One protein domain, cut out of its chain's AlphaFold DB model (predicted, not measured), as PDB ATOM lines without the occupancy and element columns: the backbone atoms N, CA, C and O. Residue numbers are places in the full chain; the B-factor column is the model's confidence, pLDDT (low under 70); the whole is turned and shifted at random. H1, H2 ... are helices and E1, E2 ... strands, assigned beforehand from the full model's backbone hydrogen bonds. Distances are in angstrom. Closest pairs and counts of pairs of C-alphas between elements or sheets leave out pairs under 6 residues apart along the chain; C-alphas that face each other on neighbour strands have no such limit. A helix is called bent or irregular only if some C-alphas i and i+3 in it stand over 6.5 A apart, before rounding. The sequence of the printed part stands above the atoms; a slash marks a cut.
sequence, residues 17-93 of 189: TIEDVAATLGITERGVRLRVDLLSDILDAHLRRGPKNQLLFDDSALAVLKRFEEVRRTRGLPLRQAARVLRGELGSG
ATOM      1  N   THR A  17     121.830 125.529 123.690       91.06
ATOM      2  CA  THR A  17     120.415 125.306 123.391       91.06
ATOM      3  C   THR A  17     119.593 126.545 123.742       91.06
ATOM      4  O   THR A  17     120.053 127.455 124.435       91.06
ATOM      5  N   ILE A  18     118.340 126.587 123.285       88.25
ATOM      6  CA  ILE A  18     117.426 127.678 123.641       88.25
ATOM      7  C   ILE A  18     117.192 127.791 125.155       88.25
ATOM      8  O   ILE A  18     117.018 128.901 125.658       88.25
ATOM      9  N   GLU A  19     117.226 126.665 125.870       88.31
ATOM     10  CA  GLU A  19     117.081 126.590 127.326       88.31
ATOM     11  C   GLU A  19     118.278 127.245 128.027       88.31
ATOM     12  O   GLU A  19     118.106 128.066 128.930       88.31
ATOM     13  N   ASP A  20     119.495 126.979 127.547       89.31
ATOM     14  CA  ASP A  20     120.706 127.595 128.095       89.31
ATOM     15  C   ASP A  20     120.729 129.116 127.856       89.31
ATOM     16  O   ASP A  20     121.112 129.910 128.726       89.31
ATOM     17  N   VAL A  21     120.278 129.555 126.676       88.31
ATOM     18  CA  VAL A  21     120.150 130.984 126.340       88.31
ATOM     19  C   VAL A  21     119.077 131.661 127.200       88.31
ATOM     20  O   VAL A  21     119.268 132.783 127.674       88.31
ATOM     21  N   ALA A  22     117.962 130.978 127.452       87.50
ATOM     22  CA  ALA A  22     116.902 131.446 128.340       87.50
ATOM     23  C   ALA A  22     117.420 131.641 129.775       87.50
ATOM     24  O   ALA A  22     117.261 132.722 130.354       87.50
ATOM     25  N   ALA A  23     118.128 130.640 130.308       88.06
ATOM     26  CA  ALA A  23     118.714 130.678 131.644       88.06
ATOM     27  C   ALA A  23     119.747 131.806 131.801       88.06
ATOM     28  O   ALA A  23     119.745 132.520 132.803       88.06
ATOM     29  N   THR A  24     120.601 132.018 130.797       89.19
ATOM     30  CA  THR A  24     121.646 133.058 130.845       89.19
ATOM     31  C   THR A  24     121.101 134.483 130.741       89.19
ATOM     32  O   THR A  24     121.667 135.396 131.341       89.19
ATOM     33  N   LEU A  25     120.014 134.697 129.997       85.75
ATOM     34  CA  LEU A  25     119.375 136.013 129.854       85.75
ATOM     35  C   LEU A  25     118.313 136.288 130.934       85.75
ATOM     36  O   LEU A  25     117.889 137.439 131.096       85.75
ATOM     37  N   GLY A  26     117.896 135.257 131.677       88.75
ATOM     38  CA  GLY A  26     116.831 135.337 132.678       88.75
ATOM     39  C   GLY A  26     115.455 135.572 132.052       88.75
ATOM     40  O   GLY A  26     114.647 136.326 132.593       88.75
ATOM     41  N   ILE A  27     115.207 134.992 130.874       89.88
ATOM     42  CA  ILE A  27     113.944 135.111 130.131       89.88
ATOM     43  C   ILE A  27     113.397 133.725 129.799       89.88
ATOM     44  O   ILE A  27     114.144 132.761 129.746       89.88
ATOM     45  N   THR A  28     112.095 133.624 129.534       86.75
ATOM     46  CA  THR A  28     111.480 132.354 129.119       86.75
ATOM     47  C   THR A  28     111.935 131.947 127.716       86.75
ATOM     48  O   THR A  28     112.245 132.806 126.884       86.75
ATOM     49  N   GLU A  29     111.894 130.649 127.395       85.69
ATOM     50  CA  GLU A  29     112.221 130.140 126.050       85.69
ATOM     51  C   GLU A  29     111.412 130.834 124.948       85.69
ATOM     52  O   GLU A  29     111.940 131.212 123.902       85.69
ATOM     53  N   ARG A  30     110.115 131.064 125.195       81.50
ATOM     54  CA  ARG A  30     109.247 131.810 124.275       81.50
ATOM     55  C   ARG A  30     109.735 133.246 124.082       81.50
ATOM     56  O   ARG A  30     109.669 133.773 122.974       81.50
ATOM     57  N   GLY A  31     110.250 133.868 125.142       84.44
ATOM     58  CA  GLY A  31     110.897 135.173 125.088       84.44
ATOM     59  C   GLY A  31     112.173 135.173 124.243       84.44
ATOM     60  O   GLY A  31     112.417 136.157 123.541       84.44
ATOM     61  N   VAL A  32     112.953 134.089 124.266       87.62
ATOM     62  CA  VAL A  32     114.113 133.916 123.377       87.62
ATOM     63  C   VAL A  32     113.651 133.814 121.923       87.62
ATOM     64  O   VAL A  32     114.142 134.570 121.090       87.62
ATOM     65  N   ARG A  33     112.652 132.970 121.619       87.62
ATOM     66  CA  ARG A  33     112.126 132.810 120.244       87.62
ATOM     67  C   ARG A  33     111.650 134.128 119.642       87.62
ATOM     68  O   ARG A  33     112.064 134.474 118.550       87.62
ATOM     69  N   LEU A  34     110.885 134.918 120.397       86.12
ATOM     70  CA  LEU A  34     110.422 136.233 119.934       86.12
ATOM     71  C   LEU A  34     111.572 137.179 119.558       86.12
ATOM     72  O   LEU A  34     111.428 138.000 118.656       86.12
ATOM     73  N   ARG A  35     112.703 137.098 120.263       87.69
ATOM     74  CA  ARG A  35     113.890 137.913 119.963       87.69
ATOM     75  C   ARG A  35     114.626 137.391 118.744       87.69
ATOM     76  O   ARG A  35     115.058 138.200 117.933       87.69
ATOM     77  N   VAL A  36     114.717 136.071 118.615       88.81
ATOM     78  CA  VAL A  36     115.250 135.421 117.419       88.81
ATOM     79  C   VAL A  36     114.445 135.822 116.191       88.81
ATOM     80  O   VAL A  36     115.036 136.268 115.221       88.81
ATOM     81  N   ASP A  37     113.113 135.797 116.261       87.56
ATOM     82  CA  ASP A  37     112.255 136.203 115.144       87.56
ATOM     83  C   ASP A  37     112.492 137.675 114.747       87.56
ATOM     84  O   ASP A  37     112.551 138.013 113.563       87.56
ATOM     85  N   LEU A  38     112.669 138.564 115.734       86.81
ATOM     86  CA  LEU A  38     112.897 140.004 115.526       86.81
ATOM     87  C   LEU A  38     114.286 140.360 114.979       86.81
ATOM     88  O   LEU A  38     114.441 141.429 114.372       86.81
ATOM     89  N   LEU A  39     115.268 139.506 115.258       87.62
ATOM     90  CA  LEU A  39     116.678 139.653 114.896       87.62
ATOM     91  C   LEU A  39     117.120 138.567 113.904       87.62
ATOM     92  O   LEU A  39     118.313 138.285 113.818       87.62
ATOM     93  N   SER A  40     116.177 137.933 113.205       85.81
ATOM     94  CA  SER A  40     116.431 136.820 112.278       85.81
ATOM     95  C   SER A  40     117.479 137.198 111.234       85.81
ATOM     96  O   SER A  40     118.468 136.500 111.059       85.81
ATOM     97  N   ASP A  41     117.359 138.397 110.676       85.56
ATOM     98  CA  ASP A  41     118.313 138.998 109.744       85.56
ATOM     99  C   ASP A  41     119.773 139.033 110.235       85.56
ATOM    100  O   ASP A  41     120.689 138.898 109.429       85.56
ATOM    101  N   ILE A  42     120.003 139.208 111.539       86.38
ATOM    102  CA  ILE A  42     121.351 139.282 112.133       86.38
ATOM    103  C   ILE A  42     121.787 137.924 112.698       86.38
ATOM    104  O   ILE A  42     122.964 137.567 112.657       86.38
ATOM    105  N   LEU A  43     120.851 137.175 113.282       87.12
ATOM    106  CA  LEU A  43     121.142 135.948 114.016       87.12
ATOM    107  C   LEU A  43     121.196 134.713 113.120       87.12
ATOM    108  O   LEU A  43     121.820 133.737 113.531       87.12
ATOM    109  N   ASP A  44     120.606 134.736 111.923       84.56
ATOM    110  CA  ASP A  44     120.570 133.578 111.017       84.56
ATOM    111  C   ASP A  44     121.977 133.061 110.674       84.56
ATOM    112  O   ASP A  44     122.183 131.854 110.560       84.56
ATOM    113  N   ALA A  45     122.977 133.948 110.603       84.75
ATOM    114  CA  ALA A  45     124.377 133.572 110.381       84.75
ATOM    115  C   ALA A  45     125.015 132.811 111.565       84.75
ATOM    116  O   ALA A  45     126.029 132.133 111.393       84.75
ATOM    117  N   HIS A  46     124.430 132.920 112.760       84.31
ATOM    118  CA  HIS A  46     124.931 132.367 114.025       84.31
ATOM    119  C   HIS A  46     123.963 131.356 114.664       84.31
ATOM    120  O   HIS A  46     124.130 130.966 115.825       84.31
ATOM    121  N   LEU A  47     122.934 130.950 113.917       87.94
ATOM    122  CA  LEU A  47     121.938 129.962 114.303       87.94
ATOM    123  C   LEU A  47     122.133 128.701 113.471       87.94
ATOM    124  O   LEU A  47     122.197 128.745 112.241       87.94
ATOM    125  N   ARG A  48     122.156 127.542 114.128       85.88
ATOM    126  CA  ARG A  48     122.079 126.252 113.434       85.88
ATOM    127  C   ARG A  48     120.897 125.449 113.923       85.88
ATOM    128  O   ARG A  48     120.425 125.600 115.047       85.88
ATOM    129  N   ARG A  49     120.433 124.549 113.066       87.62
ATOM    130  CA  ARG A  49     119.430 123.554 113.434       87.62
ATOM    131  C   ARG A  49     120.139 122.279 113.863       87.62
ATOM    132  O   ARG A  49     120.878 121.680 113.087       87.62
ATOM    133  N   GLY A  50     119.926 121.901 115.115       84.12
ATOM    134  CA  GLY A  50     120.409 120.665 115.708       84.12
ATOM    135  C   GLY A  50     119.499 119.465 115.428       84.12
ATOM    136  O   GLY A  50     118.503 119.571 114.698       84.12
ATOM    137  N   PRO A  51     119.803 118.306 116.040       78.12
ATOM    138  CA  PRO A  51     118.930 117.139 115.981       78.12
ATOM    139  C   PRO A  51     117.530 117.495 116.502       78.12
ATOM    140  O   PRO A  51     117.379 118.285 117.433       78.12
ATOM    141  N   LYS A  52     116.489 116.922 115.886       83.50
ATOM    142  CA  LYS A  52     115.075 117.225 116.193       83.50
ATOM    143  C   LYS A  52     114.669 118.696 115.963       83.50
ATOM    144  O   LYS A  52     113.744 119.175 116.610       83.50
ATOM    145  N   ASN A  53     115.325 119.403 115.035       83.88
ATOM    146  CA  ASN A  53     115.004 120.793 114.668       83.88
ATOM    147  C   ASN A  53     115.121 121.784 115.849       83.88
ATOM    148  O   ASN A  53     114.395 122.775 115.917       83.88
ATOM    149  N   GLN A  54     116.028 121.508 116.790       85.81
ATOM    150  CA  GLN A  54     116.333 122.410 117.902       85.81
ATOM    151  C   GLN A  54     117.198 123.583 117.420       85.81
ATOM    152  O   GLN A  54     118.082 123.392 116.587       85.81
ATOM    153  N   LEU A  55     116.953 124.788 117.940       86.75
ATOM    154  CA  LEU A  55     117.800 125.951 117.668       86.75
ATOM    155  C   LEU A  55     119.063 125.867 118.524       86.75
ATOM    156  O   LEU A  55     118.985 125.809 119.753       86.75
ATOM    157  N   LEU A  56     120.203 125.857 117.845       89.50
ATOM    158  CA  LEU A  56     121.530 125.891 118.430       89.50
ATOM    159  C   LEU A  56     122.136 127.271 118.191       89.50
ATOM    160  O   LEU A  56     122.158 127.758 117.058       89.50
ATOM    161  N   PHE A  57     122.605 127.880 119.270       88.62
ATOM    162  CA  PHE A  57     123.147 129.228 119.305       88.62
ATOM    163  C   PHE A  57     124.659 129.163 119.471       88.62
ATOM    164  O   PHE A  57     125.153 128.521 120.399       88.62
ATOM    165  N   ASP A  58     125.380 129.864 118.606       89.50
ATOM    166  CA  ASP A  58     126.806 130.100 118.805       89.50
ATOM    167  C   ASP A  58     127.029 131.199 119.862       89.50
ATOM    168  O   ASP A  58     126.147 132.020 120.138       89.50
ATOM    169  N   ASP A  59     128.241 131.286 120.412       85.62
ATOM    170  CA  ASP A  59     128.609 132.349 121.362       85.62
ATOM    171  C   ASP A  59     128.391 133.757 120.787       85.62
ATOM    172  O   ASP A  59     128.016 134.687 121.506       85.62
ATOM    173  N   SER A  60     128.572 133.919 119.472       86.12
ATOM    174  CA  SER A  60     128.271 135.164 118.761       86.12
ATOM    175  C   SER A  60     126.782 135.511 118.820       86.12
ATOM    176  O   SER A  60     126.439 136.664 119.079       86.12
ATOM    177  N   ALA A  61     125.888 134.526 118.669       87.81
ATOM    178  CA  ALA A  61     124.447 134.745 118.813       87.81
ATOM    179  C   ALA A  61     124.097 135.168 120.246       87.81
ATOM    180  O   ALA A  61     123.310 136.096 120.453       87.81
ATOM    181  N   LEU A  62     124.732 134.545 121.244       89.94
ATOM    182  CA  LEU A  62     124.570 134.929 122.646       89.94
ATOM    183  C   LEU A  62     125.036 136.373 122.894       89.94
ATOM    184  O   LEU A  62     124.359 137.126 123.595       89.94
ATOM    185  N   ALA A  63     126.171 136.778 122.319       89.44
ATOM    186  CA  ALA A  63     126.694 138.137 122.444       89.44
ATOM    187  C   ALA A  63     125.731 139.178 121.849       89.44
ATOM    188  O   ALA A  63     125.443 140.189 122.496       89.44
ATOM    189  N   VAL A  64     125.167 138.899 120.669       89.44
ATOM    190  CA  VAL A  64     124.158 139.760 120.029       89.44
ATOM    191  C   VAL A  64     122.900 139.868 120.896       89.44
ATOM    192  O   VAL A  64     122.408 140.972 121.131       89.44
ATOM    193  N   LEU A  65     122.402 138.752 121.437       90.31
ATOM    194  CA  LEU A  65     121.224 138.749 122.313       90.31
ATOM    195  C   LEU A  65     121.466 139.486 123.640       90.31
ATOM    196  O   LEU A  65     120.586 140.207 124.115       90.31
ATOM    197  N   LYS A  66     122.661 139.362 124.229       91.50
ATOM    198  CA  LYS A  66     123.049 140.140 125.417       91.50
ATOM    199  C   LYS A  66     123.078 141.634 125.114       91.50
ATOM    200  O   LYS A  66     122.523 142.420 125.880       91.50
ATOM    201  N   ARG A  67     123.665 142.020 123.978       89.50
ATOM    202  CA  ARG A  67     123.708 143.422 123.550       89.50
ATOM    203  C   ARG A  67     122.308 143.978 123.295       89.50
ATOM    204  O   ARG A  67     122.006 145.096 123.703       89.50
ATOM    205  N   PHE A  68     121.431 143.185 122.683       89.56
ATOM    206  CA  PHE A  68     120.025 143.538 122.506       89.56
ATOM    207  C   PHE A  68     119.327 143.836 123.843       89.56
ATOM    208  O   PHE A  68     118.643 144.855 123.976       89.56
ATOM    209  N   GLU A  69     119.512 142.972 124.846       91.38
ATOM    210  CA  GLU A  69     118.939 143.167 126.181       91.38
ATOM    211  C   GLU A  69     119.501 144.397 126.889       91.38
ATOM    212  O   GLU A  69     118.754 145.119 127.547       91.38
ATOM    213  N   GLU A  70     120.790 144.676 126.726       90.25
ATOM    214  CA  GLU A  70     121.416 145.881 127.261       90.25
ATOM    215  C   GLU A  70     120.793 147.145 126.655       90.25
ATOM    216  O   GLU A  70     120.321 148.013 127.388       90.25
ATOM    217  N   VAL A  71     120.688 147.222 125.323       89.12
ATOM    218  CA  VAL A  71     120.040 148.351 124.630       89.12
ATOM    219  C   VAL A  71     118.600 148.532 125.113       89.12
ATOM    220  O   VAL A  71     118.155 149.658 125.354       89.12
ATOM    221  N   ARG A  72     117.877 147.423 125.300       87.50
ATOM    222  CA  ARG A  72     116.504 147.429 125.802       87.50
ATOM    223  C   ARG A  72     116.415 147.968 127.231       87.50
ATOM    224  O   ARG A  72     115.577 148.829 127.490       87.50
ATOM    225  N   ARG A  73     117.244 147.462 128.148       89.00
ATOM    226  CA  ARG A  73     117.206 147.808 129.581       89.00
ATOM    227  C   ARG A  73     117.688 149.230 129.831       89.00
ATOM    228  O   ARG A  73     117.015 149.970 130.536       89.00
ATOM    229  N   THR A  74     118.793 149.627 129.208       85.25
ATOM    230  CA  THR A  74     119.403 150.947 129.413       85.25
ATOM    231  C   THR A  74     118.514 152.075 128.896       85.25
ATOM    232  O   THR A  74     118.447 153.135 129.508       85.25
ATOM    233  N   ARG A  75     117.814 151.857 127.777       79.06
ATOM    234  CA  ARG A  75     116.978 152.889 127.139       79.06
ATOM    235  C   ARG A  75     115.474 152.709 127.390       79.06
ATOM    236  O   ARG A  75     114.686 153.492 126.874       79.06
ATOM    237  N   GLY A  76     115.069 151.672 128.130       84.62
ATOM    238  CA  GLY A  76     113.660 151.369 128.416       84.62
ATOM    239  C   GLY A  76     112.807 151.099 127.170       84.62
ATOM    240  O   GLY A  76     111.608 151.368 127.172       84.62
ATOM    241  N   LEU A  77     113.412 150.615 126.082       83.38
ATOM    242  CA  LEU A  77     112.750 150.542 124.777       83.38
ATOM    243  C   LEU A  77     111.877 149.284 124.622       83.38
ATOM    244  O   LEU A  77     112.213 148.213 125.137       83.38
ATOM    245  N   PRO A  78     110.782 149.349 123.843       85.44
ATOM    246  CA  PRO A  78     110.056 148.155 123.424       85.44
ATOM    247  C   PRO A  78     110.915 147.291 122.481       85.44
ATOM    248  O   PRO A  78     111.781 147.792 121.763       85.44
ATOM    249  N   LEU A  79     110.643 145.978 122.445       84.56
ATOM    250  CA  LEU A  79     111.437 144.960 121.725       84.56
ATOM    251  C   LEU A  79     111.782 145.357 120.276       84.56
ATOM    252  O   LEU A  79     112.934 145.276 119.861       84.56
ATOM    253  N   ARG A  80     110.792 145.837 119.511       85.38
ATOM    254  CA  ARG A  80     110.976 146.234 118.103       85.38
ATOM    255  C   ARG A  80     111.890 147.452 117.945       85.38
ATOM    256  O   ARG A  80     112.682 147.509 117.007       85.38
ATOM    257  N   GLN A  81     111.801 148.417 118.859       85.12
ATOM    258  CA  GLN A  81     112.613 149.632 118.811       85.12
ATOM    259  C   GLN A  81     114.058 149.347 119.226       85.12
ATOM    260  O   GLN A  81     114.977 149.847 118.580       85.12
ATOM    261  N   ALA A  82     114.260 148.479 120.222       87.56
ATOM    262  CA  ALA A  82     115.584 147.974 120.577       87.56
ATOM    263  C   ALA A  82     116.249 147.250 119.390       87.56
ATOM    264  O   ALA A  82     117.419 147.492 119.112       87.56
ATOM    265  N   ALA A  83     115.489 146.454 118.623       87.50
ATOM    266  CA  ALA A  83     116.013 145.754 117.444       87.50
ATOM    267  C   ALA A  83     116.465 146.732 116.353       87.50
ATOM    268  O   ALA A  83     117.501 146.537 115.726       87.50
ATOM    269  N   ARG A  84     115.707 147.816 116.139       87.19
ATOM    270  CA  ARG A  84     116.073 148.869 115.181       87.19
ATOM    271  C   ARG A  84     117.350 149.600 115.592       87.19
ATOM    272  O   ARG A  84     118.198 149.851 114.745       87.19
ATOM    273  N   VAL A  85     117.485 149.929 116.875       86.81
ATOM    274  CA  VAL A  85     118.703 150.561 117.406       86.81
ATOM    275  C   VAL A  85     119.900 149.628 117.245       86.81
ATOM    276  O   VAL A  85     120.928 150.057 116.735       86.81
ATOM    277  N   LEU A  86     119.746 148.349 117.597       88.25
ATOM    278  CA  LEU A  86     120.807 147.355 117.457       88.25
ATOM    279  C   LEU A  86     121.242 147.166 115.996       88.25
ATOM    280  O   LEU A  86     122.436 147.118 115.717       88.25
ATOM    281  N   ARG A  87     120.287 147.126 115.056       88.19
ATOM    282  CA  ARG A  87     120.568 147.134 113.610       88.19
ATOM    283  C   ARG A  87     121.379 148.356 113.190       88.19
ATOM    284  O   ARG A  87     122.318 148.214 112.420       88.19
ATOM    285  N   GLY A  88     121.039 149.539 113.701       83.94
ATOM    286  CA  GLY A  88     121.812 150.756 113.446       83.94
ATOM    287  C   GLY A  88     123.247 150.663 113.973       83.94
ATOM    288  O   GLY A  88     124.174 151.073 113.283       83.94
ATOM    289  N   GLU A  89     123.444 150.077 115.157       83.69
ATOM    290  CA  GLU A  89     124.775 149.883 115.752       83.69
ATOM    291  C   GLU A  89     125.631 148.884 114.951       83.69
ATOM    292  O   GLU A  89     126.804 149.150 114.706       83.69
ATOM    293  N   LEU A  90     125.044 147.772 114.496       81.00
ATOM    294  CA  LEU A  90     125.755 146.729 113.744       81.00
ATOM    295  C   LEU A  90     125.952 147.084 112.260       81.00
ATOM    296  O   LEU A  90     127.014 146.828 111.701       81.00
ATOM    297  N   GLY A  91     124.958 147.710 111.627       68.75
ATOM    298  CA  GLY A  91     125.020 148.133 110.225       68.75
ATOM    299  C   GLY A  91     125.963 149.315 109.990       68.75
ATOM    300  O   GLY A  91     126.632 149.366 108.964       68.75
ATOM    301  N   SER A  92     126.094 150.223 110.964       57.97
ATOM    302  CA  SER A  92     127.061 151.335 110.912       57.97
ATOM    303  C   SER A  92     128.524 150.863 111.016       57.97
ATOM    304  O   SER A  92     129.446 151.588 110.644       57.97
ATOM    305  N   GLY A  93     128.751 149.627 111.482       51.12
ATOM    306  CA  GLY A  93     130.072 148.996 111.540       51.12
ATOM    307  C   GLY A  93     130.557 148.384 110.220       51.12
ATOM    308  O   GLY A  93     131.747 148.128 110.091       51.12
TER     309      GLY A  93
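AT A GLANCE: This is residues 17 to 93 of the 189 residues of an uncharacterized protein of Methanomassiliicoccales archaeon (UniProt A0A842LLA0). The model is a small set of crossed helices: the long helix H4 runs from a two-stranded hairpin, E1 and E2, at one end of the domain to H5, which packs across H4's residues 67 to 72 at the other end. H1, H2 and H3 follow each other in a turning path beside H4, with H1 about perpendicular to H2 and the end of H3 packed on the first part of H4. The printed part has 77 residues, with five named helices and two named strands in the order H1, H2, H3, E1, E2, H4, H5; the sheet E1 - E2 is antiparallel and the class is mostly helix. It is compact, with a radius of gyration of the C-alphas of 12.0 A and spans of 36 by 25 by 17 A.

HOW THE PARTS SIT: H1, residues 18 to 25, touches H2, residues 29 to 38, about perpendicular at 89 degrees; their closest C-alphas, of Ala 22 and Glu 29, are 5.4 A apart. H3, residues 40 to 46, is only just irregular: C-alphas 42 and 45 are 6.7 A apart. E1, residues 47 to 49, and E2, residues 55 to 57, form an antiparallel hairpin; N 48 and O 56 are 2.9 A apart and N 56 and O 48 are 2.8 A apart, within hydrogen-bond range. The closest C-alphas of H1 and E2, those of Ile 18 and Leu 55, are 6.2 A apart. H4, residues 59 to 75, touches H3 with residues 60 to 64 alone, closest at the C-alphas of His 46 and Ala 61, 5.4 A apart; the tilt is steep at 37 degrees, only just beyond shallow, opposite ways. H5, residues 79 to 91, touches H4 at a steep tilt of 61 degrees, opposite ways, with the C-alphas of Arg 72 and Ala 82 closest at 5.3 A. H5 and H2 only just touch, with 3 pairs of C-alphas within 8 A, the closest those of Leu 38 and Ala 83 at 6.8 A. H1 and H5 are apart. In H1, H2, H4 and H5 every O i to N i+4 pair is within hydrogen-bond range; in H3 it is 1 of 3, beside 2 of 4 O i to N i+3 pairs.

IN THESE COORDINATES: H1 begins at C-alpha 18, (117.426, 127.678, 123.641), and measures 10.6 A; H2 measures 14.4 A and H3 9.8 A. E1 is 6.9 A long and E2 6.5 A. H4, the longest helix, spans 24.3 A from C-alpha 59 at (128.609, 132.349, 121.362). H5 measures 18.1 A and ends at C-alpha 91, (125.020, 148.133, 110.225).

THE WHOLE: The two C-alphas farthest apart, of Pro 51 and Arg 75, are 37.5 A apart. The printed part has no cut, and the six links between its named elements are tight. The mean pLDDT of the printed part is 85.8, and residues 91 to 93 are under 70.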